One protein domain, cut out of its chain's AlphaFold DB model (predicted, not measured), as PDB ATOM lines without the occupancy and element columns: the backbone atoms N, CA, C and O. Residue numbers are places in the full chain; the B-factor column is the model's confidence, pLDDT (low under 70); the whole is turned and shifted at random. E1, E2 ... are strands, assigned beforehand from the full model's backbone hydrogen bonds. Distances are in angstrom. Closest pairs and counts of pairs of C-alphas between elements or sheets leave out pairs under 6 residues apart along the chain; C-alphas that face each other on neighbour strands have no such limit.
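What this domain is: This is residues 102 to 140 and 189 to 357 of the 599 residues of an uncharacterized protein of Alteromonas sp. KUL49 (UniProt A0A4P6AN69). A long, twisted sheet of ten strands is partly face to face with a smaller sheet of four, E9 E8 E13 E14; this loose-edged sandwich is made around E16, E15 and E10, while the first strands, E1 E2 E3, reach beyond the smaller sheet. The small pair E6 and E17 and two long loops, residues 201 to 219 and 263 to 288, lie toward one end of the longest axis, and the loop between E13 and E14 lies at the other. The printed part has 208 residues, with no named helix and 17 strands, E1 to E17 in that order; its class is all strand, though under half of the residues, 98, are in named elements. The large sheet runs E1 E2 E3 E4 E7 E16 E15 E10 E11 E12, and its neighbours are antiparallel, as they are in the sheet of four. The whole is compact, with a radius of gyration of the C-alphas of 18.9 A and spans of 60 by 48 by 28 A.

How they stand to each other: E1, residues 104 to 108, and E2, residues 114 to 118, form a hairpin, with N 105 and O 117 2.8 A apart. With E3, residues 125 to 127, and E4, residues 130 to 136, they make a meander, each strand the antiparallel neighbour of the one before; N 116 and O 126 are 2.9 A apart, and N 127 and O 130 2.8 A. E5, residues 193 to 200, pairs with no named strand. E6, residues 220 to 222, runs on into E7, residues 224 to 229, at 48 degrees. E4 pairs with E3 over residues 130 to 132 and with E7 over residues 132 to 136, where N 133 and O 228 are 2.8 A apart. E8, residues 233 to 241, and E9, residues 247 to 252, form a hairpin, with N 238 and O 250 2.8 A apart. E10, residues 258 to 262, E11, residues 289 to 293, and E12, residues 296 to 301, are a second meander, with N 259 and O 292 2.9 A apart and N 289 and O 301 2.8 A. E13, residues 303 to 311, pairs with E8, N 307 and O 237 being 2.7 A apart, and with E14, residues 318 to 323, N 310 and O 319 being 2.8 A apart. E15, residues 332 to 336, has E10 as a neighbour at 179 degrees, with N 334 and O 260 2.8 A apart. E16, residues 341 to 347, lies between E15 and E7 in the sheet order; N 342 and O 335 are 2.8 A apart, as are N 225 and O 346. E17, residues 354 to 356, pairs with E6, N 222 and O 354 being 2.8 A apart. Across the sandwich, two sheets face to face, the strands of one stand at 34 degrees to those of the other, and the closest C-alphas of E10 and E13 are those of Gln 262 and Cys 304, 6.9 A apart. E5 and E16 are near each other, and so are E13 and E15.

Where its parts are: E1 begins at C-alpha 104, (207.918, 137.365, 164.229). E13 is 26.0 A long, E5 22.7 A, E8 22.2 A and E4 19.3 A. E13 begins at C-alpha 303, (224.560, 167.033, 182.866), and E17 ends at C-alpha 356, (206.762, 168.068, 166.730).

The domain as a whole: The two C-alphas farthest apart, those of Asn 209 and His 314, are 62.0 A apart. Residues 141 to 188 are not printed, and C-alphas 140 and 189 are 35.4 A apart across this cut. The links E5 to E6 and E10 to E11 are long, with 19 and 26 residues. The mean pLDDT of the printed part is 93.7; residues 314 to 315 are under 70.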
ATOM      1  N   ASP A 102     204.591 134.796 160.343       87.81
ATOM      2  CA  ASP A 102     203.585 135.863 160.255       87.81
ATOM      3  C   ASP A 102     203.582 136.800 161.477       87.81
ATOM      4  O   ASP A 102     203.080 137.920 161.393       87.81
ATOM      5  N   GLU A 103     204.136 136.367 162.615       92.19
ATOM      6  CA  GLU A 103     204.115 137.118 163.876       92.19
ATOM      7  C   GLU A 103     205.488 137.662 164.283       92.19
ATOM      8  O   GLU A 103     205.571 138.630 165.054       92.19
ATOM      9  N   SER A 104     206.569 137.055 163.785       95.75
ATOM     10  CA  SER A 104     207.918 137.365 164.229       95.75
ATOM     11  C   SER A 104     209.018 137.086 163.202       95.75
ATOM     12  O   SER A 104     208.991 136.134 162.420       95.75
ATOM     13  N   LEU A 105     210.072 137.895 163.285       97.62
ATOM     14  CA  LEU A 105     211.387 137.616 162.730       97.62
ATOM     15  C   LEU A 105     212.295 137.145 163.866       97.62
ATOM     16  O   LEU A 105     212.660 137.924 164.744       97.62
ATOM     17  N   ARG A 106     212.656 135.862 163.857       97.56
ATOM     18  CA  ARG A 106     213.462 135.200 164.890       97.56
ATOM     19  C   ARG A 106     214.904 135.034 164.433       97.56
ATOM     20  O   ARG A 106     215.147 134.553 163.332       97.56
ATOM     21  N   ILE A 107     215.836 135.376 165.312       97.81
ATOM     22  CA  ILE A 107     217.283 135.350 165.114       97.81
ATOM     23  C   ILE A 107     217.885 134.401 166.151       97.81
ATOM     24  O   ILE A 107     217.635 134.547 167.348       97.81
ATOM     25  N   GLU A 108     218.659 133.423 165.697       96.75
ATOM     26  CA  GLU A 108     219.438 132.511 166.534       96.75
ATOM     27  C   GLU A 108     220.874 133.035 166.672       96.75
ATOM     28  O   GLU A 108     221.548 133.281 165.673       96.75
ATOM     29  N   LEU A 109     221.313 133.244 167.915       95.00
ATOM     30  CA  LEU A 109     222.662 133.697 168.258       95.00
ATOM     31  C   LEU A 109     223.653 132.527 168.269       95.00
ATOM     32  O   LEU A 109     223.264 131.361 168.349       95.00
ATOM     33  N   ASN A 110     224.949 132.840 168.269       92.62
ATOM     34  CA  ASN A 110     226.029 131.848 168.256       92.62
ATOM     35  C   ASN A 110     226.055 130.956 169.510       92.62
ATOM     36  O   ASN A 110     226.537 129.825 169.455       92.62
ATOM     37  N   ASP A 111     225.522 131.440 170.634       91.56
ATOM     38  CA  ASP A 111     225.363 130.673 171.875       91.56
ATOM     39  C   ASP A 111     224.050 129.857 171.929       91.56
ATOM     40  O   ASP A 111     223.766 129.203 172.934       91.56
ATOM     41  N   GLY A 112     223.244 129.893 170.861       91.94
ATOM     42  CA  GLY A 112     221.939 129.238 170.754       91.94
ATOM     43  C   GLY A 112     220.777 130.011 171.390       91.94
ATOM     44  O   GLY A 112     219.632 129.547 171.341       91.94
ATOM     45  N   ALA A 113     221.025 131.182 171.991       92.81
ATOM     46  CA  ALA A 113     219.956 132.058 172.456       92.81
ATOM     47  C   ALA A 113     219.206 132.697 171.278       92.81
ATOM     48  O   ALA A 113     219.622 132.625 170.124       92.81
ATOM     49  N   ARG A 114     218.046 133.299 171.565       94.06
ATOM     50  CA  ARG A 114     217.167 133.862 170.537       94.06
ATOM     51  C   ARG A 114     216.825 135.315 170.811       94.06
ATOM     52  O   ARG A 114     216.566 135.695 171.955       94.06
ATOM     53  N   ILE A 115     216.773 136.074 169.724       97.50
ATOM     54  CA  ILE A 115     216.188 137.411 169.650       97.50
ATOM     55  C   ILE A 115     215.025 137.339 168.663       97.50
ATOM     56  O   ILE A 115     215.128 136.661 167.643       97.50
ATOM     57  N   ALA A 116     213.908 137.995 168.953       97.88
ATOM     58  CA  ALA A 116     212.772 138.049 168.042       97.88
ATOM     59  C   ALA A 116     212.246 139.475 167.921       97.88
ATOM     60  O   ALA A 116     212.036 140.129 168.935       97.88
ATOM     61  N   PHE A 117     212.008 139.924 166.694       98.00
ATOM     62  CA  PHE A 117     211.312 141.170 166.385       98.00
ATOM     63  C   PHE A 117     209.877 140.833 165.998       98.00
ATOM     64  O   PHE A 117     209.664 139.929 165.189       98.00
ATOM     65  N   SER A 118     208.892 141.541 166.543       96.81
ATOM     66  CA  SER A 118     207.511 141.380 166.087       96.81
ATOM     67  C   SER A 118     207.343 141.940 164.676       96.81
ATOM     68  O   SER A 118     207.797 143.042 164.389       96.81
ATOM     69  N   THR A 119     206.645 141.221 163.802       95.44
ATOM     70  CA  THR A 119     206.244 141.724 162.472       95.44
ATOM     71  C   THR A 119     204.924 142.501 162.513       95.44
ATOM     72  O   THR A 119     204.595 143.202 161.561       95.44
ATOM     73  N   ASN A 120     204.189 142.414 163.630       94.00
ATOM     74  CA  ASN A 120     202.861 143.012 163.828       94.00
ATOM     75  C   ASN A 120     202.852 144.155 164.854       94.00
ATOM     76  O   ASN A 120     201.821 144.799 165.072       94.00
ATOM     77  N   ARG A 121     203.989 144.417 165.500       94.81
ATOM     78  CA  ARG A 121     204.186 145.504 166.456       94.81
ATOM     79  C   ARG A 121     205.520 146.172 166.162       94.81
ATOM     80  O   ARG A 121     206.529 145.489 166.023       94.81
ATOM     81  N   PHE A 122     205.514 147.494 166.046       96.81
ATOM     82  CA  PHE A 122     206.720 148.241 165.711       96.81
ATOM     83  C   PHE A 122     207.735 148.156 166.855       96.81
ATOM     84  O   PHE A 122     207.419 148.535 167.978       96.81
ATOM     85  N   CYS A 123     208.937 147.671 166.552       96.31
ATOM     86  CA  CYS A 123     210.071 147.569 167.467       96.31
ATOM     87  C   CYS A 123     209.759 146.888 168.818       96.31
ATOM     88  O   CYS A 123     210.390 147.186 169.834       96.31
ATOM     89  N   ASP A 124     208.811 145.946 168.843       96.88
ATOM     90  CA  ASP A 124     208.672 145.032 169.976       96.88
ATOM     91  C   ASP A 124     209.716 143.913 169.808       96.88
ATOM     92  O   ASP A 124     209.708 143.190 168.804       96.88
ATOM     93  N   ILE A 125     210.626 143.784 170.779       97.75
ATOM     94  CA  ILE A 125     211.780 142.879 170.712       97.75
ATOM     95  C   ILE A 125     211.788 141.954 171.929       97.75
ATOM     96  O   ILE A 125     211.841 142.407 173.071       97.75
ATOM     97  N   SER A 126     211.809 140.643 171.704       96.94
ATOM     98  CA  SER A 126     212.122 139.655 172.739       96.94
ATOM     99  C   SER A 126     213.613 139.333 172.705       96.94
ATOM    100  O   SER A 126     214.132 138.921 171.671       96.94
ATOM    101  N   ILE A 127     214.302 139.491 173.834       93.75
ATOM    102  CA  ILE A 127     215.747 139.272 173.977       93.75
ATOM    103  C   ILE A 127     215.957 138.343 175.170       93.75
ATOM    104  O   ILE A 127     215.881 138.779 176.317       93.75
ATOM    105  N   ARG A 128     216.230 137.055 174.929       89.56
ATOM    106  CA  ARG A 128     216.335 136.036 175.995       89.56
ATOM    107  C   ARG A 128     215.075 136.005 176.883       89.56
ATOM    108  O   ARG A 128     214.057 135.476 176.457       89.56
ATOM    109  N   GLU A 129     215.148 136.545 178.101       90.44
ATOM    110  CA  GLU A 129     214.031 136.641 179.058       90.44
ATOM    111  C   GLU A 129     213.437 138.057 179.193       90.44
ATOM    112  O   GLU A 129     212.562 138.280 180.032       90.44
ATOM    113  N   PHE A 130     213.926 139.012 178.403       94.56
ATOM    114  CA  PHE A 130     213.470 140.397 178.379       94.56
ATOM    115  C   PHE A 130     212.529 140.625 177.196       94.56
ATOM    116  O   PHE A 130     212.735 140.088 176.108       94.56
ATOM    117  N   GLU A 131     211.525 141.468 177.395       96.12
ATOM    118  CA  GLU A 131     210.671 142.002 176.337       96.12
ATOM    119  C   GLU A 131     210.778 143.519 176.351       96.12
ATOM    120  O   GLU A 131     210.508 144.160 177.368       96.12
ATOM    121  N   SER A 132     211.170 144.070 175.212       97.12
ATOM    122  CA  SER A 132     211.198 145.488 174.902       97.12
ATOM    123  C   SER A 132     209.963 145.839 174.077       97.12
ATOM    124  O   SER A 132     209.610 145.092 173.163       97.12
ATOM    125  N   LYS A 133     209.293 146.941 174.415       96.62
ATOM    126  CA  LYS A 133     208.092 147.421 173.727       96.62
ATOM    127  C   LYS A 133     208.205 148.888 173.375       96.62
ATOM    128  O   LYS A 133     208.590 149.696 174.223       96.62
ATOM    129  N   PHE A 134     207.781 149.233 172.167       97.19
ATOM    130  CA  PHE A 134     207.571 150.625 171.794       97.19
ATOM    131  C   PHE A 134     206.353 151.197 172.525       97.19
ATOM    132  O   PHE A 134     205.290 150.568 172.586       97.19
ATOM    133  N   CYS A 135     206.493 152.394 173.093       95.75
ATOM    134  CA  CYS A 135     205.411 153.048 173.816       95.75
ATOM    135  C   CYS A 135     205.378 154.562 173.593       95.75
ATOM    136  O   CYS A 135     206.408 155.218 173.449       95.75
ATOM    137  N   ILE A 136     204.165 155.111 173.645       95.88
ATOM    138  CA  ILE A 136     203.912 156.547 173.753       95.88
ATOM    139  C   ILE A 136     203.192 156.767 175.079       95.88
ATOM    140  O   ILE A 136     202.181 156.120 175.367       95.88
ATOM    141  N   ASN A 137     203.724 157.649 175.916       93.62
ATOM    142  CA  ASN A 137     203.164 157.899 177.233       93.62
ATOM    143  C   ASN A 137     201.722 158.429 177.134       93.62
ATOM    144  O   ASN A 137     201.388 159.222 176.254       93.62
ATOM    145  N   ASN A 138     200.873 157.985 178.068       86.31
ATOM    146  CA  ASN A 138     199.421 158.208 178.087       86.31
ATOM    147  C   ASN A 138     198.644 157.590 176.905       86.31
ATOM    148  O   ASN A 138     197.504 157.982 176.657       86.31
ATOM    149  N   VAL A 139     199.214 156.596 176.214       88.81
ATOM    150  CA  VAL A 139     198.525 155.820 175.171       88.81
ATOM    151  C   VAL A 139     198.571 154.332 175.529       88.81
ATOM    152  O   VAL A 139     199.623 153.705 175.450       88.81
ATOM    153  N   SER A 140     197.439 153.755 175.953       77.56
ATOM    154  CA  SER A 140     197.372 152.350 176.397       77.56
ATOM    155  C   SER A 140     197.384 151.347 175.243       77.56
ATOM    156  O   SER A 140     197.985 150.284 175.364       77.56
ATOM    157  N   SER A 189     227.223 137.234 167.722       93.88
ATOM    158  CA  SER A 189     228.193 136.736 168.698       93.88
ATOM    159  C   SER A 189     227.696 136.815 170.135       93.88
ATOM    160  O   SER A 189     227.848 135.846 170.879       93.88
ATOM    161  N   ASP A 190     227.085 137.936 170.512       92.75
ATOM    162  CA  ASP A 190     226.666 138.218 171.884       92.75
ATOM    163  C   ASP A 190     225.178 138.606 172.003       92.75
ATOM    164  O   ASP A 190     224.563 138.401 173.055       92.75
ATOM    165  N   GLY A 191     224.562 139.079 170.917       95.50
ATOM    166  CA  GLY A 191     223.205 139.617 170.906       95.50
ATOM    167  C   GLY A 191     223.130 141.122 171.161       95.50
ATOM    168  O   GLY A 191     222.054 141.607 171.505       95.50
ATOM    169  N   THR A 192     224.233 141.863 171.020       97.25
ATOM    170  CA  THR A 192     224.239 143.330 171.056       97.25
ATOM    171  C   THR A 192     223.361 143.893 169.941       97.25
ATOM    172  O   THR A 192     223.488 143.510 168.776       97.25
ATOM    173  N   ILE A 193     222.479 144.828 170.298       98.12
ATOM    174  CA  ILE A 193     221.564 145.517 169.390       98.12
ATOM    175  C   ILE A 193     221.838 147.019 169.448       98.12
ATOM    176  O   ILE A 193     221.708 147.630 170.509       98.12
ATOM    177  N   LYS A 194     222.169 147.624 168.303       98.06
ATOM    178  CA  LYS A 194     222.069 149.078 168.102       98.06
ATOM    179  C   LYS A 194     220.801 149.363 167.314       98.06
ATOM    180  O   LYS A 194     220.683 148.856 166.199       98.06
ATOM    181  N   THR A 195     219.905 150.183 167.848       98.38
ATOM    182  CA  THR A 195     218.670 150.578 167.166       98.38
ATOM    183  C   THR A 195     218.627 152.086 166.968       98.38
ATOM    184  O   THR A 195     218.768 152.836 167.926       98.38
ATOM    185  N   GLU A 196     218.416 152.514 165.727       98.31
ATOM    186  CA  GLU A 196     218.194 153.900 165.314       98.31
ATOM    187  C   GLU A 196     216.704 154.078 164.992       98.31
ATOM    188  O   GLU A 196     216.140 153.287 164.232       98.31
ATOM    189  N   PHE A 197     216.070 155.092 165.577       98.50
ATOM    190  CA  PHE A 197     214.668 155.453 165.368       98.50
ATOM    191  C   PHE A 197     214.558 156.795 164.659       98.50
ATOM    192  O   PHE A 197     215.376 157.674 164.916       98.50
ATOM    193  N   THR A 198     213.493 156.970 163.876       98.56
ATOM    194  CA  THR A 198     213.037 158.264 163.355       98.56
ATOM    195  C   THR A 198     211.524 158.377 163.548       98.56
ATOM    196  O   THR A 198     210.780 157.455 163.202       98.56
ATOM    197  N   PHE A 199     211.078 159.500 164.109       98.19
ATOM    198  CA  PHE A 199     209.671 159.839 164.336       98.19
ATOM    199  C   PHE A 199     209.306 161.043 163.471       98.19
ATOM    200  O   PHE A 199     209.852 162.112 163.707       98.19
ATOM    201  N   ASN A 200     208.411 160.887 162.499       98.12
ATOM    202  CA  ASN A 200     208.046 161.942 161.549       98.12
ATOM    203  C   ASN A 200     206.577 162.359 161.713       98.12
ATOM    204  O   ASN A 200     205.691 161.500 161.776       98.12
ATOM    205  N   ASN A 201     206.309 163.667 161.751       98.25
ATOM    206  CA  ASN A 201     204.963 164.208 161.579       98.25
ATOM    207  C   ASN A 201     204.733 164.505 160.086       98.25
ATOM    208  O   ASN A 201     205.111 165.578 159.630       98.25
ATOM    209  N   PRO A 202     204.063 163.631 159.311       97.44
ATOM    210  CA  PRO A 202     203.940 163.809 157.864       97.44
ATOM    211  C   PRO A 202     202.958 164.915 157.456       97.44
ATOM    212  O   PRO A 202     202.806 165.179 156.264       97.44
ATOM    213  N   SER A 203     202.251 165.528 158.409       97.81
ATOM    214  CA  SER A 203     201.193 166.495 158.117       97.81
ATOM    215  C   SER A 203     201.745 167.734 157.403       97.81
ATOM    216  O   SER A 203     202.885 168.144 157.633       97.81
ATOM    217  N   ALA A 204     200.915 168.379 156.587       97.31
ATOM    218  CA  ALA A 204     201.208 169.719 156.081       97.31
ATOM    219  C   ALA A 204     201.022 170.785 157.178       97.31
ATOM    220  O   ALA A 204     200.124 170.671 158.016       97.31
ATOM    221  N   ALA A 205     201.839 171.836 157.164       96.88
ATOM    222  CA  ALA A 205     201.646 173.020 157.997       96.88
ATOM    223  C   ALA A 205     200.663 173.973 157.307       96.88
ATOM    224  O   ALA A 205     200.460 173.906 156.096       96.88
ATOM    225  N   LEU A 206     200.025 174.855 158.078       96.31
ATOM    226  CA  LEU A 206     199.106 175.851 157.520       96.31
ATOM    227  C   LEU A 206     199.819 177.113 157.018       96.31
ATOM    228  O   LEU A 206     199.279 177.789 156.142       96.31
ATOM    229  N   HIS A 207     200.966 177.438 157.624       94.19
ATOM    230  CA  HIS A 207     201.872 178.555 157.302       94.19
ATOM    231  C   HIS A 207     201.204 179.828 156.737       94.19
ATOM    232  O   HIS A 207     201.514 180.278 155.627       94.19
ATOM    233  N   PRO A 208     200.270 180.461 157.475       93.44
ATOM    234  CA  PRO A 208     199.591 181.660 156.996       93.44
ATOM    235  C   PRO A 208     200.604 182.756 156.646       93.44
ATOM    236  O   PRO A 208     201.506 183.057 157.418       93.44
ATOM    237  N   ASN A 209     200.446 183.358 155.465       90.94
ATOM    238  CA  ASN A 209     201.378 184.350 154.913       90.94
ATOM    239  C   ASN A 209     202.831 183.852 154.746       90.94
ATOM    240  O   ASN A 209     203.720 184.679 154.592       90.94
ATOM    241  N   GLY A 210     203.082 182.538 154.748       92.12
ATOM    242  CA  GLY A 210     204.436 181.976 154.680       92.12
ATOM    243  C   GLY A 210     205.212 182.086 155.997       92.12
ATOM    244  O   GLY A 210     206.434 182.199 155.975       92.12
ATOM    245  N   GLN A 211     204.515 182.110 157.135       94.81
ATOM    246  CA  GLN A 211     205.103 182.172 158.478       94.81
ATOM    247  C   GLN A 211     204.935 180.823 159.177       94.81
ATOM    248  O   GLN A 211     203.862 180.226 159.117       94.81
ATOM    249  N   TRP A 212     205.985 180.331 159.826       96.38
ATOM    250  CA  TRP A 212     206.123 178.932 160.246       96.38
ATOM    251  C   TRP A 212     206.253 178.786 161.764       96.38
ATOM    252  O   TRP A 212     207.068 178.019 162.275       96.38
ATOM    253  N   ASP A 213     205.445 179.554 162.487       97.31
ATOM    254  CA  ASP A 213     205.480 179.610 163.941       97.31
ATOM    255  C   ASP A 213     205.097 178.282 164.616       97.31
ATOM    256  O   ASP A 213     204.230 177.533 164.154       97.31
ATOM    257  N   LEU A 214     205.708 178.021 165.771       97.75
ATOM    258  CA  LEU A 214     205.233 177.045 166.746       97.75
ATOM    259  C   LEU A 214     203.761 177.304 167.109       97.75
ATOM    260  O   LEU A 214     203.296 178.446 167.176       97.75
ATOM    261  N   GLY A 215     203.035 176.226 167.398       97.06
ATOM    262  CA  GLY A 215     201.597 176.229 167.646       97.06
ATOM    263  C   GLY A 215     200.748 175.903 166.418       97.06
ATOM    264  O   GLY A 215     199.551 176.208 166.423       97.06
ATOM    265  N   ASP A 216     201.326 175.292 165.376       97.31
ATOM    266  CA  ASP A 216     200.561 174.881 164.197       97.31
ATOM    267  C   ASP A 216     199.466 173.862 164.594       97.31
ATOM    268  O   ASP A 216     199.725 172.909 165.344       97.31
ATOM    269  N   PRO A 217     198.216 174.008 164.109       96.44
ATOM    270  CA  PRO A 217     197.133 173.084 164.437       96.44
ATOM    271  C   PRO A 217     197.403 171.621 164.076       96.44
ATOM    272  O   PRO A 217     196.762 170.741 164.654       96.44
ATOM    273  N   ASN A 218     198.335 171.344 163.162       97.00
ATOM    274  CA  ASN A 218     198.748 170.011 162.736       97.00
ATOM    275  C   ASN A 218     199.979 169.473 163.495       97.00
ATOM    276  O   ASN A 218     200.367 168.324 163.277       97.00
ATOM    277  N   SER A 219     200.540 170.218 164.453       97.25
ATOM    278  CA  SER A 219     201.628 169.742 165.321       97.25
ATOM    279  C   SER A 219     201.211 168.563 166.209       97.25
ATOM    280  O   SER A 219     200.047 168.444 166.605       97.25
ATOM    281  N   LEU A 220     202.157 167.692 166.565       97.19
ATOM    282  CA  LEU A 220     201.962 166.616 167.545       97.19
ATOM    283  C   LEU A 220     202.560 167.033 168.892       97.19
ATOM    284  O   LEU A 220     203.749 167.334 168.973       97.19
ATOM    285  N   LEU A 221     201.756 167.018 169.961       96.50
ATOM    286  CA  LEU A 221     202.224 167.362 171.306       96.50
ATOM    287  C   LEU A 221     202.613 166.097 172.074       96.50
ATOM    288  O   LEU A 221     201.786 165.430 172.706       96.50
ATOM    289  N   VAL A 222     203.897 165.768 172.029       95.94
ATOM    290  CA  VAL A 222     204.450 164.524 172.561       95.94
ATOM    291  C   VAL A 222     204.856 164.709 174.020       95.94
ATOM    292  O   VAL A 222     205.655 165.576 174.357       95.94
ATOM    293  N   SER A 223     204.316 163.871 174.912       95.31
ATOM    294  CA  SER A 223     204.774 163.846 176.311       95.31
ATOM    295  C   SER A 223     206.052 163.023 176.480       95.31
ATOM    296  O   SER A 223     207.019 163.503 177.055       95.31
ATOM    297  N   GLU A 224     206.057 161.797 175.961       97.12
ATOM    298  CA  GLU A 224     207.221 160.916 175.888       97.12
ATOM    299  C   GLU A 224     206.925 159.822 174.849       97.12
ATOM    300  O   GLU A 224     205.881 159.169 174.918       97.12
ATOM    301  N   ILE A 225     207.824 159.623 173.892       98.12
ATOM    302  CA  ILE A 225     207.955 158.397 173.099       98.12
ATOM    303  C   ILE A 225     209.151 157.652 173.672       98.12
ATOM    304  O   ILE A 225     210.171 158.278 173.958       98.12
ATOM    305  N   GLY A 226     209.058 156.338 173.839       97.50
ATOM    306  CA  GLY A 226     210.141 155.571 174.435       97.50
ATOM    307  C   GLY A 226     210.062 154.074 174.198       97.50
ATOM    308  O   GLY A 226     209.149 153.560 173.550       97.50
ATOM    309  N   ILE A 227     211.042 153.387 174.773       98.00
ATOM    310  CA  ILE A 227     211.133 151.933 174.815       98.00
ATOM    311  C   ILE A 227     210.979 151.481 176.263       98.00
ATOM    312  O   ILE A 227     211.701 151.954 177.140       98.00
ATOM    313  N   SER A 228     210.051 150.563 176.519       97.31
ATOM    314  CA  SER A 228     209.817 149.985 177.841       97.31
ATOM    315  C   SER A 228     210.247 148.526 177.870       97.31
ATOM    316  O   SER A 228     209.802 147.731 177.045       97.31
ATOM    317  N   ILE A 229     211.110 148.163 178.815       97.56
ATOM    318  CA  ILE A 229     211.573 146.790 179.018       97.56
ATOM    319  C   ILE A 229     210.891 146.218 180.259       97.56
ATOM    320  O   ILE A 229     210.878 146.861 181.308       97.56
ATOM    321  N   ASN A 230     210.352 145.000 180.158       95.50
ATOM    322  CA  ASN A 230     209.583 144.296 181.197       95.50
ATOM    323  C   ASN A 230     210.402 143.795 182.407       95.50
ATOM    324  O   ASN A 230     210.126 142.727 182.963       95.50
ATOM    325  N   LYS A 231     211.418 144.559 182.814       93.94
ATOM    326  CA  LYS A 231     212.199 144.340 184.030       93.94
ATOM    327  C   LYS A 231     212.542 145.671 184.697       93.94
ATOM    328  O   LYS A 231     212.929 146.615 184.000       93.94
ATOM    329  N   PRO A 232     212.474 145.756 186.033       92.00
ATOM    330  CA  PRO A 232     213.058 146.881 186.746       92.00
ATOM    331  C   PRO A 232     214.587 146.860 186.607       92.00
ATOM    332  O   PRO A 232     215.210 145.795 186.606       92.00
ATOM    333  N   ALA A 233     215.196 148.038 186.510       89.25
ATOM    334  CA  ALA A 233     216.640 148.204 186.580       89.25
ATOM    335  C   ALA A 233     217.159 147.693 187.922       89.25
ATOM    336  O   ALA A 233     216.638 148.066 188.972       89.25
ATOM    337  N   SER A 234     218.212 146.879 187.891       87.62
ATOM    338  CA  SER A 234     218.932 146.502 189.109       87.62
ATOM    339  C   SER A 234     219.914 147.591 189.526       87.62
ATOM    340  O   SER A 234     220.157 147.804 190.712       87.62
ATOM    341  N   THR A 235     220.506 148.275 188.545       91.62
ATOM    342  CA  THR A 235     221.492 149.329 188.782       91.62
ATOM    343  C   THR A 235     221.410 150.365 187.674       91.62
ATOM    344  O   THR A 235     221.215 150.020 186.510       91.62
ATOM    345  N   ILE A 236     221.598 151.635 188.013       91.38
ATOM    346  CA  ILE A 236     221.809 152.701 187.033       91.38
ATOM    347  C   ILE A 236     223.185 153.298 187.301       91.38
ATOM    348  O   ILE A 236     223.432 153.841 188.378       91.38
ATOM    349  N   LYS A 237     224.084 153.183 186.325       91.25
ATOM    350  CA  LYS A 237     225.387 153.849 186.333       91.25
ATOM    351  C   LYS A 237     225.256 155.127 185.531       91.25
ATOM    352  O   LYS A 237     224.695 155.110 184.447       91.25
ATOM    353  N   THR A 238     225.751 156.243 186.033       86.69
ATOM    354  CA  THR A 238     225.685 157.503 185.295       86.69
ATOM    355  C   THR A 238     226.967 158.289 185.478       86.69
ATOM    356  O   THR A 238     227.434 158.488 186.599       86.69
ATOM    357  N   SER A 239     227.518 158.765 184.364       85.25
ATOM    358  CA  SER A 239     228.470 159.873 184.397       85.25
ATOM    359  C   SER A 239     227.674 161.157 184.589       85.25
ATOM    360  O   SER A 239     226.649 161.341 183.927       85.25
ATOM    361  N   VAL A 240     228.077 162.005 185.532       90.69
ATOM    362  CA  VAL A 240     227.394 163.271 185.813       90.69
ATOM    363  C   VAL A 240     228.377 164.421 185.918       90.69
ATOM    364  O   VAL A 240     229.472 164.257 186.450       90.69
ATOM    365  N   ILE A 241     227.953 165.599 185.477       89.44
ATOM    366  CA  ILE A 241     228.586 166.874 185.807       89.44
ATOM    367  C   ILE A 241     227.755 167.509 186.915       89.44
ATOM    368  O   ILE A 241     226.597 167.866 186.700       89.44
ATOM    369  N   ASN A 242     228.319 167.619 188.116       88.81
ATOM    370  CA  ASN A 242     227.614 168.208 189.258       88.81
ATOM    371  C   ASN A 242     227.512 169.745 189.152       88.81
ATOM    372  O   ASN A 242     228.062 170.360 188.238       88.81
ATOM    373  N   ASP A 243     226.838 170.381 190.115       85.56
ATOM    374  CA  ASP A 243     226.662 171.845 190.154       85.56
ATOM    375  C   ASP A 243     227.999 172.622 190.136       85.56
ATOM    376  O   ASP A 243     228.068 173.731 189.606       85.56
ATOM    377  N   ASN A 244     229.083 172.019 190.639       84.50
ATOM    378  CA  ASN A 244     230.430 172.602 190.644       84.50
ATOM    379  C   ASN A 244     231.200 172.378 189.328       84.50
ATOM    380  O   ASN A 244     232.376 172.728 189.246       84.50
ATOM    381  N   GLY A 245     230.583 171.762 188.314       81.88
ATOM    382  CA  GLY A 245     231.238 171.435 187.045       81.88
ATOM    383  C   GLY A 245     232.192 170.238 187.119       81.88
ATOM    384  O   GLY A 245     232.988 170.037 186.206       81.88
ATOM    385  N   GLN A 246     232.153 169.449 188.194       85.25
ATOM    386  CA  GLN A 246     233.024 168.283 188.351       85.25
ATOM    387  C   GLN A 246     232.358 167.035 187.773       85.25
ATOM    388  O   GLN A 246     231.209 166.733 188.108       85.25
ATOM    389  N   ALA A 247     233.110 166.293 186.960       86.94
ATOM    390  CA  ALA A 247     232.704 164.986 186.460       86.94
ATOM    391  C   ALA A 247     232.811 163.930 187.573       86.94
ATOM    392  O   ALA A 247     233.866 163.766 188.189       86.94
ATOM    393  N   VAL A 248     231.717 163.216 187.838       87.81
ATOM    394  CA  VAL A 248     231.625 162.176 188.868       87.81
ATOM    395  C   VAL A 248     230.909 160.956 188.292       87.81
ATOM    396  O   VAL A 248     229.944 161.081 187.543       87.81
ATOM    397  N   LEU A 249     231.360 159.760 188.661       85.50
ATOM    398  CA  LEU A 249     230.608 158.533 188.415       85.50
ATOM    399  C   LEU A 249     229.655 158.295 189.586       85.50
ATOM    400  O   LEU A 249     230.085 158.228 190.738       85.50
ATOM    401  N   SER A 250     228.364 158.171 189.295       84.19
ATOM    402  CA  SER A 250     227.348 157.811 190.281       84.19
ATOM    403  C   SER A 250     226.764 156.445 189.948       84.19
ATOM    404  O   SER A 250     226.402 156.170 188.804       84.19
ATOM    405  N   GLU A 251     226.666 155.595 190.965       90.69
ATOM    406  CA  GLU A 251     225.969 154.319 190.890       90.69
ATOM    407  C   GLU A 251     224.724 154.376 191.779       90.69
ATOM    408  O   GLU A 251     224.751 154.832 192.928       90.69
ATOM    409  N   ILE A 252     223.600 153.963 191.207       90.38
ATOM    410  CA  ILE A 252     222.296 153.950 191.854       90.38
ATOM    411  C   ILE A 252     221.860 152.494 191.942       90.38
ATOM    412  O   ILE A 252     221.663 151.844 190.916       90.38
ATOM    413  N   SER A 253     221.716 152.005 193.167       89.50
ATOM    414  CA  SER A 253     221.208 150.682 193.531       89.50
ATOM    415  C   SER A 253     220.154 150.820 194.635       89.50
ATOM    416  O   SER A 253     219.927 151.926 195.142       89.50
ATOM    417  N   ASP A 254     219.534 149.697 195.002       88.06
ATOM    418  CA  ASP A 254     218.658 149.564 196.176       88.06
ATOM    419  C   ASP A 254     217.466 150.538 196.174       88.06
ATOM    420  O   ASP A 254     217.268 151.312 197.108       88.06
ATOM    421  N   PHE A 255     216.668 150.500 195.105       89.94
ATOM    422  CA  PHE A 255     215.447 151.294 194.948       89.94
ATOM    423  C   PHE A 255     214.280 150.419 194.474       89.94
ATOM    424  O   PHE A 255     214.479 149.415 193.789       89.94
ATOM    425  N   THR A 256     213.049 150.809 194.814       89.88
ATOM    426  CA  THR A 256     211.823 150.210 194.251       89.88
ATOM    427  C   THR A 256     211.369 150.973 193.013       89.88
ATOM    428  O   THR A 256     210.926 150.372 192.035       89.88
ATOM    429  N   THR A 257     211.489 152.301 193.048       94.94
ATOM    430  CA  THR A 257     211.293 153.171 191.887       94.94
ATOM    431  C   THR A 257     212.463 154.132 191.736       94.94
ATOM    432  O   THR A 257     213.058 154.584 192.715       94.94
ATOM    433  N   CYS A 258     212.808 154.468 190.495       95.94
ATOM    434  CA  CYS A 258     213.835 155.464 190.216       95.94
ATOM    435  C   CYS A 258     213.478 156.279 188.976       95.94
ATOM    436  O   CYS A 258     212.943 155.746 188.007       95.94
ATOM    437  N   SER A 259     213.786 157.572 188.996       95.62
ATOM    438  CA  SER A 259     213.721 158.427 187.816       95.62
ATOM    439  C   SER A 259     215.012 159.220 187.675       95.62
ATOM    440  O   SER A 259     215.393 159.936 188.602       95.62
ATOM    441  N   VAL A 260     215.650 159.127 186.513       96.25
ATOM    442  CA  VAL A 260     216.752 159.998 186.092       96.25
ATOM    443  C   VAL A 260     216.220 160.858 184.962       96.25
ATOM    444  O   VAL A 260     215.822 160.312 183.939       96.25
ATOM    445  N   VAL A 261     216.191 162.175 185.139       96.56
ATOM    446  CA  VAL A 261     215.692 163.112 184.124       96.56
ATOM    447  C   VAL A 261     216.735 164.180 183.839       96.56
ATOM    448  O   VAL A 261     217.352 164.680 184.775       96.56
ATOM    449  N   GLN A 262     216.920 164.534 182.570       97.31
ATOM    450  CA  GLN A 262     217.596 165.750 182.123       97.31
ATOM    451  C   GLN A 262     216.533 166.686 181.544       97.31
ATOM    452  O   GLN A 262     215.818 166.290 180.624       97.31
ATOM    453  N   LEU A 263     216.425 167.906 182.073       96.62
ATOM    454  CA  LEU A 263     215.375 168.864 181.700       96.62
ATOM    455  C   LEU A 263     215.889 170.090 180.931       96.62
ATOM    456  O   LEU A 263     215.100 170.708 180.226       96.62
ATOM    457  N   ALA A 264     217.178 170.415 181.046       96.94
ATOM    458  CA  ALA A 264     217.853 171.479 180.293       96.94
ATOM    459  C   ALA A 264     219.331 171.122 180.069       96.94
ATOM    460  O   ALA A 264     219.772 170.096 180.576       96.94
ATOM    461  N   SER A 265     220.120 171.941 179.374       96.88
ATOM    462  CA  SER A 265     221.523 171.637 179.032       96.88
ATOM    463  C   SER A 265     222.496 171.582 180.220       96.88
ATOM    464  O   SER A 265     223.553 170.956 180.124       96.88
ATOM    465  N   GLY A 266     222.180 172.239 181.340       96.50
ATOM    466  CA  GLY A 266     223.133 172.470 182.431       96.50
ATOM    467  C   GLY A 266     224.047 173.685 182.216       96.50
ATOM    468  O   GLY A 266     224.863 173.991 183.095       96.50
ATOM    469  N   GLU A 267     223.931 174.373 181.077       95.62
ATOM    470  CA  GLU A 267     224.733 175.546 180.731       95.62
ATOM    471  C   GLU A 267     224.130 176.845 181.280       95.62
ATOM    472  O   GLU A 267     223.025 176.882 181.824       95.62
ATOM    473  N   LYS A 268     224.896 177.939 181.185       93.88
ATOM    474  CA  LYS A 268     224.506 179.242 181.748       93.88
ATOM    475  C   LYS A 268     223.219 179.793 181.117       93.88
ATOM    476  O   LYS A 268     222.413 180.355 181.845       93.88
ATOM    477  N   ASN A 269     223.053 179.621 179.806       94.75
ATOM    478  CA  ASN A 269     222.009 180.277 179.010       94.75
ATOM    479  C   ASN A 269     220.843 179.326 178.666       94.75
ATOM    480  O   ASN A 269     220.159 179.519 177.663       94.75
ATOM    481  N   TYR A 270     220.632 178.293 179.488       95.25
ATOM    482  CA  TYR A 270     219.604 177.258 179.307       95.25
ATOM    483  C   TYR A 270     218.161 177.787 179.196       95.25
ATOM    484  O   TYR A 270     217.275 177.081 178.732       95.25
ATOM    485  N   ASP A 271     217.916 179.010 179.665       94.06
ATOM    486  CA  ASP A 271     216.629 179.702 179.678       94.06
ATOM    487  C   ASP A 271     216.571 180.863 178.668       94.06
ATOM    488  O   ASP A 271     215.763 181.786 178.809       94.06
ATOM    489  N   CYS A 272     217.418 180.834 177.636       94.19
ATOM    490  CA  CYS A 272     217.407 181.839 176.579       94.19
ATOM    491  C   CYS A 272     216.287 181.622 175.544       94.19
ATOM    492  O   CYS A 272     215.590 180.607 175.524       94.19
ATOM    493  N   ALA A 273     216.138 182.597 174.640       94.19
ATOM    494  CA  ALA A 273     215.076 182.649 173.635       94.19
ATOM    495  C   ALA A 273     215.105 181.509 172.598       94.19
ATOM    496  O   ALA A 273     214.176 181.408 171.803       94.19
ATOM    497  N   ASN A 274     216.129 180.649 172.598       95.75
ATOM    498  CA  ASN A 274     216.177 179.494 171.702       95.75
ATOM    499  C   ASN A 274     215.081 178.475 172.055       95.75
ATOM    500  O   ASN A 274     214.498 177.838 171.188       95.75
ATOM    501  N   HIS A 275     214.719 178.411 173.340       96.00
ATOM    502  CA  HIS A 275     213.778 177.437 173.899       96.00
ATOM    503  C   HIS A 275     212.332 177.939 173.980       96.00
ATOM    504  O   HIS A 275     211.557 177.442 174.798       96.00
ATOM    505  N   VAL A 276     211.955 178.950 173.190       95.81
ATOM    506  CA  VAL A 276     210.575 179.463 173.191       95.81
ATOM    507  C   VAL A 276     209.569 178.383 172.785       95.81
ATOM    508  O   VAL A 276     209.815 177.560 171.904       95.81
ATOM    509  N   ASP A 277     208.407 178.398 173.430       95.69
ATOM    510  CA  ASP A 277     207.267 177.560 173.073       95.69
ATOM    511  C   ASP A 277     206.297 178.271 172.105       95.69
ATOM    512  O   ASP A 277     206.491 179.424 171.712       95.69
ATOM    513  N   ALA A 278     205.203 177.596 171.740       96.31
ATOM    514  CA  ALA A 278     204.146 178.137 170.881       96.31
ATOM    515  C   ALA A 278     203.518 179.453 171.381       96.31
ATOM    516  O   ALA A 278     202.949 180.209 170.590       96.31
ATOM    517  N   SER A 279     203.608 179.736 172.685       95.56
ATOM    518  CA  SER A 279     203.129 180.982 173.290       95.56
ATOM    519  C   SER A 279     204.164 182.112 173.259       95.56
ATOM    520  O   SER A 279     203.857 183.223 173.686       95.56
ATOM    521  N   GLY A 280     205.371 181.838 172.752       94.12
ATOM    522  CA  GLY A 280     206.480 182.787 172.664       94.12
ATOM    523  C   GLY A 280     207.227 182.957 173.984       94.12
ATOM    524  O   GLY A 280     207.994 183.904 174.135       94.12
ATOM    525  N   ASN A 281     206.997 182.063 174.951       94.25
ATOM    526  CA  ASN A 281     207.622 182.114 176.267       94.25
ATOM    527  C   ASN A 281     208.665 181.005 176.400       94.25
ATOM    528  O   ASN A 281     208.472 179.907 175.888       94.25
ATOM    529  N   VAL A 282     209.742 181.271 177.139       93.44
ATOM    530  CA  VAL A 282     210.711 180.233 177.509       93.44
ATOM    531  C   VAL A 282     210.176 179.462 178.726       93.44
ATOM    532  O   VAL A 282     209.937 180.080 179.774       93.44
ATOM    533  N   PRO A 283     209.963 178.135 178.631       89.81
ATOM    534  CA  PRO A 283     209.451 177.342 179.739       89.81
ATOM    535  C   PRO A 283     210.368 177.398 180.965       89.81
ATOM    536  O   PRO A 283     211.579 177.220 180.872       89.81
ATOM    537  N   GLN A 284     209.779 177.586 182.147       87.00
ATOM    538  CA  GLN A 284     210.516 177.520 183.409       87.00
ATOM    539  C   GLN A 284     210.821 176.056 183.749       87.00
ATOM    540  O   GLN A 284     209.933 175.309 184.170       87.00
ATOM    541  N   VAL A 285     212.074 175.649 183.570       89.56
ATOM    542  CA  VAL A 285     212.553 174.283 183.823       89.56
ATOM    543  C   VAL A 285     213.712 174.278 184.814       89.56
ATOM    544  O   VAL A 285     214.395 175.277 185.021       89.56
ATOM    545  N   PHE A 286     213.946 173.135 185.457       93.69
ATOM    546  CA  PHE A 286     215.158 172.949 186.249       93.69
ATOM    547  C   PHE A 286     216.375 172.864 185.317       93.69
ATOM    548  O   PHE A 286     216.383 172.041 184.402       93.69
ATOM    549  N   ASN A 287     217.414 173.666 185.576       95.88
ATOM    550  CA  ASN A 287     218.635 173.617 184.779       95.88
ATOM    551  C   ASN A 287     219.459 172.357 185.078       95.88
ATOM    552  O   ASN A 287     220.185 172.303 186.073       95.88
ATOM    553  N   GLY A 288     219.352 171.362 184.203       96.44
ATOM    554  CA  GLY A 288     220.177 170.164 184.226       96.44
ATOM    555  C   GLY A 288     219.411 168.900 184.597       96.44
ATOM    556  O   GLY A 288     218.271 168.703 184.165       96.44
ATOM    557  N   TYR A 289     220.037 168.017 185.379       96.50
ATOM    558  CA  TYR A 289     219.469 166.718 185.734       96.50
ATOM    559  C   TYR A 289     218.942 166.634 187.165       96.50
ATOM    560  O   TYR A 289     219.459 167.261 188.092       96.50
ATOM    561  N   GLN A 290     217.961 165.757 187.362       95.62
ATOM    562  CA  GLN A 290     217.458 165.349 188.669       95.62
ATOM    563  C   GLN A 290     217.359 163.826 188.751       95.62
ATOM    564  O   GLN A 290     216.998 163.151 187.788       95.62
ATOM    565  N   ILE A 291     217.678 163.284 189.925       95.06
ATOM    566  CA  ILE A 291     217.561 161.857 190.228       95.06
ATOM    567  C   ILE A 291     216.676 161.706 191.451       95.06
ATOM    568  O   ILE A 291     217.001 162.248 192.511       95.06
ATOM    569  N   ALA A 292     215.596 160.943 191.316       94.50
ATOM    570  CA  ALA A 292     214.744 160.555 192.428       94.50
ATOM    571  C   ALA A 292     214.767 159.037 192.630       94.50
ATOM    572  O   ALA A 292     214.746 158.273 191.663       94.50
ATOM    573  N   ARG A 293     214.810 158.610 193.893       93.81
ATOM    574  CA  ARG A 293     214.693 157.214 194.334       93.81
ATOM    575  C   ARG A 293     213.510 157.116 195.283       93.81
ATOM    576  O   ARG A 293     213.418 157.912 196.216       93.81
ATOM    577  N   ASP A 294     212.596 156.189 195.026       92.12
ATOM    578  CA  ASP A 294     211.390 155.978 195.835       92.12
ATOM    579  C   ASP A 294     210.626 157.288 196.104       92.12
ATOM    580  O   ASP A 294     210.203 157.584 197.222       92.12
ATOM    581  N   ASN A 295     210.489 158.099 195.048       87.00
ATOM    582  CA  ASN A 295     209.867 159.431 195.032       87.00
ATOM    583  C   ASN A 295     210.587 160.527 195.842       87.00
ATOM    584  O   ASN A 295     210.066 161.634 195.957       87.00
ATOM    585  N   ASN A 296     211.790 160.270 196.357       91.44
ATOM    586  CA  ASN A 296     212.622 161.271 197.018       91.44
ATOM    587  C   ASN A 296     213.761 161.701 196.098       91.44
ATOM    588  O   ASN A 296     214.515 160.865 195.605       91.44
ATOM    589  N   GLN A 297     213.926 163.006 195.886       91.25
ATOM    590  CA  GLN A 297     215.060 163.522 195.126       91.25
ATOM    591  C   GLN A 297     216.368 163.253 195.885       91.25
ATOM    592  O   GLN A 297     216.565 163.743 196.995       91.25
ATOM    593  N   THR A 298     217.274 162.487 195.277       92.31
ATOM    594  CA  THR A 298     218.555 162.084 195.877       92.31
ATOM    595  C   THR A 298     219.758 162.808 195.288       92.31
ATOM    596  O   THR A 298     220.786 162.908 195.949       92.31
ATOM    597  N   ALA A 299     219.664 163.289 194.044       92.75
ATOM    598  CA  ALA A 299     220.743 164.034 193.401       92.75
ATOM    599  C   ALA A 299     220.208 165.022 192.360       92.75
ATOM    600  O   ALA A 299     219.100 164.867 191.844       92.75
ATOM    601  N   LYS A 300     221.019 166.034 192.059       95.06
ATOM    602  CA  LYS A 300     220.833 166.983 190.961       95.06
ATOM    603  C   LYS A 300     222.194 167.498 190.488       95.06
ATOM    604  O   LYS A 300     223.170 167.376 191.231       95.06
ATOM    605  N   GLY A 301     222.248 168.049 189.285       95.81
ATOM    606  CA  GLY A 301     223.462 168.629 188.715       95.81
ATOM    607  C   GLY A 301     223.222 169.165 187.310       95.81
ATOM    608  O   GLY A 301     222.078 169.287 186.883       95.81
ATOM    609  N   LYS A 302     224.301 169.436 186.574       96.75
ATOM    610  CA  LYS A 302     224.258 170.040 185.240       96.75
ATOM    611  C   LYS A 302     223.918 169.042 184.144       96.75
ATOM    612  O   LYS A 302     222.942 169.235 183.442       96.75
ATOM    613  N   GLN A 303     224.693 167.973 183.991       97.19
ATOM    614  CA  GLN A 303     224.560 167.033 182.866       97.19
ATOM    615  C   GLN A 303     224.648 165.594 183.358       97.19
ATOM    616  O   GLN A 303     225.436 165.312 184.263       97.19
ATOM    617  N   CYS A 304     223.874 164.677 182.778       95.19
ATOM    618  CA  CYS A 304     223.995 163.247 183.048       95.19
ATOM    619  C   CYS A 304     223.992 162.401 181.767       95.19
ATOM    620  O   CYS A 304     223.340 162.713 180.776       95.19
ATOM    621  N   THR A 305     224.752 161.309 181.783       94.62
ATOM    622  CA  THR A 305     224.766 160.287 180.728       94.62
ATOM    623  C   THR A 305     224.607 158.918 181.391       94.62
ATOM    624  O   THR A 305     225.596 158.348 181.873       94.62
ATOM    625  N   PRO A 306     223.364 158.423 181.514       95.12
ATOM    626  CA  PRO A 306     223.071 157.178 182.205       95.12
ATOM    627  C   PRO A 306     223.248 155.942 181.310       95.12
ATOM    628  O   PRO A 306     222.961 155.949 180.117       95.12
ATOM    629  N   THR A 307     223.667 154.848 181.933       95.12
ATOM    630  CA  THR A 307     223.679 153.477 181.423       95.12
ATOM    631  C   THR A 307     222.989 152.587 182.451       95.12
ATOM    632  O   THR A 307     223.359 152.551 183.629       95.12
ATOM    633  N   VAL A 308     221.950 151.880 182.026       96.56
ATOM    634  CA  VAL A 308     221.104 151.073 182.910       96.56
ATOM    635  C   VAL A 308     221.479 149.612 182.797       96.56
ATOM    636  O   VAL A 308     221.547 149.075 181.699       96.56
ATOM    637  N   LEU A 309     221.664 148.966 183.942       95.69
ATOM    638  CA  LEU A 309     221.847 147.530 184.060       95.69
ATOM    639  C   LEU A 309     220.530 146.879 184.491       95.69
ATOM    640  O   LEU A 309     219.989 147.165 185.564       95.69
ATOM    641  N   LEU A 310     220.051 145.960 183.663       93.00
ATOM    642  CA  LEU A 310     218.926 145.076 183.935       93.00
ATOM    643  C   LEU A 310     219.464 143.679 184.243       93.00
ATOM    644  O   LEU A 310     220.285 143.152 183.493       93.00
ATOM    645  N   SER A 311     218.982 143.067 185.323       89.75
ATOM    646  CA  SER A 311     219.350 141.700 185.709       89.75
ATOM    647  C   SER A 311     218.189 140.742 185.468       89.75
ATOM    648  O   SER A 311     217.047 141.025 185.840       89.75
ATOM    649  N   GLY A 312     218.479 139.601 184.845       79.50
ATOM    650  CA  GLY A 312     217.507 138.537 184.628       79.50
ATOM    651  C   GLY A 312     217.167 137.744 185.897       79.50
ATOM    652  O   GLY A 312     217.760 137.941 186.958       79.50
ATOM    653  N   GLN A 313     216.224 136.801 185.794       71.31
ATOM    654  CA  GLN A 313     215.855 135.876 186.877       71.31
ATOM    655  C   GLN A 313     217.041 135.001 187.293       71.31
ATOM    656  O   GLN A 313     217.194 134.654 188.465       71.31
ATOM    657  N   HIS A 314     217.904 134.670 186.333       64.56
ATOM    658  CA  HIS A 314     219.210 134.090 186.590       64.56
ATOM    659  C   HIS A 314     220.254 135.209 186.556       64.56
ATOM    660  O   HIS A 314     220.477 135.800 185.503       64.56
ATOM    661  N   SER A 315     220.948 135.451 187.672       61.03
ATOM    662  CA  SER A 315     221.940 136.535 187.852       61.03
ATOM    663  C   SER A 315     223.119 136.546 186.863       61.03
ATOM    664  O   SER A 315     223.989 137.405 186.951       61.03
ATOM    665  N   LYS A 316     223.173 135.587 185.932       72.94
ATOM    666  CA  LYS A 316     224.160 135.505 184.852       72.94
ATOM    667  C   LYS A 316     223.721 136.191 183.556       72.94
ATOM    668  O   LYS A 316     224.569 136.374 182.693       72.94
ATOM    669  N   ILE A 317     222.436 136.517 183.385       83.06
ATOM    670  CA  ILE A 317     221.946 137.229 182.199       83.06
ATOM    671  C   ILE A 317     221.714 138.685 182.582       83.06
ATOM    672  O   ILE A 317     220.863 138.984 183.420       83.06
ATOM    673  N   THR A 318     222.459 139.584 181.953       91.31
ATOM    674  CA  THR A 318     222.350 141.029 182.146       91.31
ATOM    675  C   THR A 318     222.149 141.731 180.814       91.31
ATOM    676  O   THR A 318     222.629 141.242 179.794       91.31
ATOM    677  N   LEU A 319     221.470 142.878 180.831       94.44
ATOM    678  CA  LEU A 319     221.427 143.812 179.708       94.44
ATOM    679  C   LEU A 319     221.839 145.210 180.167       94.44
ATOM    680  O   LEU A 319     221.321 145.720 181.158       94.44
ATOM    681  N   PHE A 320     222.745 145.820 179.416       95.69
ATOM    682  CA  PHE A 320     223.101 147.225 179.463       95.69
ATOM    683  C   PHE A 320     222.273 147.974 178.425       95.69
ATOM    684  O   PHE A 320     222.168 147.543 177.272       95.69
ATOM    685  N   VAL A 321     221.679 149.085 178.851       97.62
ATOM    686  CA  VAL A 321     220.865 149.947 178.000       97.62
ATOM    687  C   VAL A 321     221.333 151.388 178.121       97.62
ATOM    688  O   VAL A 321     221.392 151.933 179.227       97.62
ATOM    689  N   SER A 322     221.651 152.005 176.989       96.12
ATOM    690  CA  SER A 322     222.078 153.403 176.901       96.12
ATOM    691  C   SER A 322     221.378 154.094 175.736       96.12
ATOM    692  O   SER A 322     221.154 153.497 174.685       96.12
ATOM    693  N   VAL A 323     221.001 155.355 175.945       97.25
ATOM    694  CA  VAL A 323     220.366 156.204 174.933       97.25
ATOM    695  C   VAL A 323     221.376 157.260 174.509       97.25
ATOM    696  O   VAL A 323     222.023 157.877 175.360       97.25
ATOM    697  N   ASP A 324     221.514 157.467 173.203       94.44
ATOM    698  CA  ASP A 324     222.441 158.457 172.675       94.44
ATOM    699  C   ASP A 324     222.058 159.890 173.084       94.44
ATOM    700  O   ASP A 324     220.899 160.221 173.375       94.44
ATOM    701  N   LYS A 325     223.094 160.738 173.155       96.38
ATOM    702  CA  LYS A 325     222.990 162.191 173.361       96.38
ATOM    703  C   LYS A 325     222.001 162.563 174.484       96.38
ATOM    704  O   LYS A 325     221.186 163.471 174.330       96.38
ATOM    705  N   PHE A 326     222.035 161.816 175.599       97.38
ATOM    706  CA  PHE A 326     221.000 161.861 176.639       97.38
ATOM    707  C   PHE A 326     220.759 163.274 177.166       97.38
ATOM    708  O   PHE A 326     219.614 163.730 177.183       97.38
ATOM    709  N   TRP A 327     221.823 163.974 177.563       97.75
ATOM    710  CA  TRP A 327     221.679 165.336 178.056       97.75
ATOM    711  C   TRP A 327     221.572 166.358 176.926       97.75
ATOM    712  O   TRP A 327     220.845 167.333 177.072       97.75
ATOM    713  N   GLN A 328     222.255 166.129 175.801       98.19
ATOM    714  CA  GLN A 328     222.288 167.071 174.687       98.19
ATOM    715  C   GLN A 328     220.928 167.213 174.006       98.19
ATOM    716  O   GLN A 328     220.574 168.316 173.620       98.19
ATOM    717  N   LYS A 329     220.154 166.128 173.876       97.88
ATOM    718  CA  LYS A 329     218.809 166.116 173.274       97.88
ATOM    719  C   LYS A 329     217.697 166.129 174.331       97.88
ATOM    720  O   LYS A 329     216.706 165.411 174.204       97.88
ATOM    721  N   PHE A 330     217.875 166.900 175.406       97.56
ATOM    722  CA  PHE A 330     216.846 167.053 176.437       97.56
ATOM    723  C   PHE A 330     215.510 167.581 175.845       97.56
ATOM    724  O   PHE A 330     215.504 168.207 174.781       97.56
ATOM    725  N   PRO A 331     214.366 167.363 176.517       97.56
ATOM    726  CA  PRO A 331     214.219 166.610 177.756       97.56
ATOM    727  C   PRO A 331     214.365 165.095 177.535       97.56
ATOM    728  O   PRO A 331     213.878 164.548 176.548       97.56
ATOM    729  N   SER A 332     215.033 164.427 178.476       97.31
ATOM    730  CA  SER A 332     215.285 162.978 178.449       97.31
ATOM    731  C   SER A 332     215.049 162.365 179.824       97.31
ATOM    732  O   SER A 332     215.326 162.993 180.845       97.31
ATOM    733  N   ALA A 333     214.578 161.124 179.870       97.19
ATOM    734  CA  ALA A 333     214.282 160.394 181.087       97.19
ATOM    735  C   ALA A 333     214.583 158.893 180.997       97.19
ATOM    736  O   ALA A 333     214.414 158.236 179.968       97.19
ATOM    737  N   ILE A 334     214.951 158.340 182.149       97.50
ATOM    738  CA  ILE A 334     214.892 156.916 182.458       97.50
ATOM    739  C   ILE A 334     213.982 156.760 183.666       97.50
ATOM    740  O   ILE A 334     214.220 157.375 184.707       97.50
ATOM    741  N   ARG A 335     212.944 155.936 183.532       96.56
ATOM    742  CA  ARG A 335     211.964 155.678 184.590       96.56
ATOM    743  C   ARG A 335     211.920 154.201 184.911       96.56
ATOM    744  O   ARG A 335     211.761 153.381 184.017       96.56
ATOM    745  N   VAL A 336     212.021 153.875 186.187       96.69
ATOM    746  CA  VAL A 336     211.980 152.507 186.688       96.69
ATOM    747  C   VAL A 336     210.851 152.400 187.698       96.69
ATOM    748  O   VAL A 336     210.817 153.143 188.682       96.69
ATOM    749  N   ASP A 337     209.935 151.474 187.444       94.19
ATOM    750  CA  ASP A 337     208.898 151.058 188.381       94.19
ATOM    751  C   ASP A 337     209.119 149.602 188.817       94.19
ATOM    752  O   ASP A 337     210.085 148.959 188.423       94.19
ATOM    753  N   SER A 338     208.207 149.056 189.624       91.25
ATOM    754  CA  SER A 338     208.295 147.679 190.141       91.25
ATOM    755  C   SER A 338     208.380 146.563 189.081       91.25
ATOM    756  O   SER A 338     208.676 145.419 189.422       91.25
ATOM    757  N   LYS A 339     208.055 146.856 187.819       92.94
ATOM    758  CA  LYS A 339     207.927 145.894 186.720       92.94
ATOM    759  C   LYS A 339     208.727 146.285 185.483       92.94
ATOM    760  O   LYS A 339     209.171 145.382 184.782       92.94
ATOM    761  N   HIS A 340     208.898 147.573 185.203       95.75
ATOM    762  CA  HIS A 340     209.458 148.044 183.938       95.75
ATOM    763  C   HIS A 340     210.554 149.086 184.123       95.75
ATOM    764  O   HIS A 340     210.552 149.856 185.084       95.75
ATOM    765  N   SER A 341     211.432 149.152 183.125       97.44
ATOM    766  CA  SER A 341     212.343 150.272 182.892       97.44
ATOM    767  C   SER A 341     212.013 150.901 181.546       97.44
ATOM    768  O   SER A 341     212.000 150.208 180.533       97.44
ATOM    769  N   THR A 342     211.728 152.198 181.534       97.88
ATOM    770  CA  THR A 342     211.339 152.961 180.345       97.88
ATOM    771  C   THR A 342     212.405 153.994 180.020       97.88
ATOM    772  O   THR A 342     212.841 154.737 180.901       97.88
ATOM    773  N   PHE A 343     212.804 154.031 178.754       98.19
ATOM    774  CA  PHE A 343     213.855 154.878 178.206       98.19
ATOM    775  C   PHE A 343     213.225 155.844 177.210       98.19
ATOM    776  O   PHE A 343     212.659 155.407 176.204       98.19
ATOM    777  N   SER A 344     213.288 157.145 177.488       97.94
ATOM    778  CA  SER A 344     212.737 158.153 176.586       97.94
ATOM    779  C   SER A 344     213.566 158.260 175.310       97.94
ATOM    780  O   SER A 344     214.796 158.346 175.374       97.94
ATOM    781  N   LEU A 345     212.889 158.363 174.175       98.06
ATOM    782  CA  LEU A 345     213.482 158.676 172.886       98.06
ATOM    783  C   LEU A 345     213.108 160.086 172.396       98.06
ATOM    784  O   LEU A 345     213.942 160.769 171.816       98.06
ATOM    785  N   LEU A 346     211.906 160.579 172.694       97.94
ATOM    786  CA  LEU A 346     211.507 161.964 172.416       97.94
ATOM    787  C   LEU A 346     210.573 162.458 173.519       97.94
ATOM    788  O   LEU A 346     209.580 161.794 173.810       97.94
ATOM    789  N   GLY A 347     210.862 163.617 174.107       96.62
ATOM    790  CA  GLY A 347     210.136 164.102 175.281       96.62
ATOM    791  C   GLY A 347     210.500 163.333 176.557       96.62
ATOM    792  O   GLY A 347     211.258 162.367 176.530       96.62
ATOM    793  N   ALA A 348     209.943 163.753 177.689       95.94
ATOM    794  CA  ALA A 348     210.131 163.078 178.968       95.94
ATOM    795  C   ALA A 348     208.928 163.297 179.884       95.94
ATOM    796  O   ALA A 348     208.429 164.418 180.029       95.94
ATOM    797  N   VAL A 349     208.500 162.249 180.591       91.44
ATOM    798  CA  VAL A 349     207.475 162.419 181.628       91.44
ATOM    799  C   VAL A 349     207.999 163.306 182.756       91.44
ATOM    800  O   VAL A 349     209.040 163.034 183.348       91.44
ATOM    801  N   GLY A 350     207.233 164.350 183.078       82.94
ATOM    802  CA  GLY A 350     207.604 165.370 184.061       82.94
ATOM    803  C   GLY A 350     208.164 166.654 183.442       82.94
ATOM    804  O   GLY A 350     208.292 167.642 184.158       82.94
ATOM    805  N   ALA A 351     208.432 166.666 182.134       91.12
ATOM    806  CA  ALA A 351     208.712 167.872 181.363       91.12
ATOM    807  C   ALA A 351     207.439 168.394 180.666       91.12
ATOM    808  O   ALA A 351     206.419 167.697 180.586       91.12
ATOM    809  N   SER A 352     207.503 169.617 180.138       91.38
ATOM    810  CA  SER A 352     206.514 170.107 179.172       91.38
ATOM    811  C   SER A 352     206.471 169.192 177.946       91.38
ATOM    812  O   SER A 352     207.488 168.619 177.552       91.38
ATOM    813  N   LYS A 353     205.288 169.060 177.330       94.62
ATOM    814  CA  LYS A 353     205.161 168.339 176.059       94.62
ATOM    815  C   LYS A 353     206.042 169.013 175.008       94.62
ATOM    816  O   LYS A 353     206.050 170.240 174.920       94.62
ATOM    817  N   VAL A 354     206.730 168.213 174.204       95.38
ATOM    818  CA  VAL A 354     207.464 168.710 173.043       95.38
ATOM    819  C   VAL A 354     206.520 168.808 171.849       95.38
ATOM    820  O   VAL A 354     205.652 167.954 171.662       95.38
ATOM    821  N   GLU A 355     206.663 169.868 171.067       97.38
ATOM    822  CA  GLU A 355     205.880 170.086 169.855       97.38
ATOM    823  C   GLU A 355     206.677 169.617 168.639       97.38
ATOM    824  O   GLU A 355     207.643 170.275 168.263       97.38
ATOM    825  N   LEU A 356     206.257 168.508 168.029       97.62
ATOM    826  CA  LEU A 356     206.762 168.068 166.730       97.62
ATOM    827  C   LEU A 356     205.900 168.710 165.634       97.62
ATOM    828  O   LEU A 356     204.762 168.275 165.395       97.62
ATOM    829  N   GLN A 357     206.405 169.783 165.023       97.25
ATOM    830  CA  GLN A 357     205.694 170.543 163.996       97.25
ATOM    831  C   GLN A 357     205.435 169.690 162.744       97.25
ATOM    832  O   GLN A 357     206.110 168.683 162.514       97.25
TER     833      GLN A 357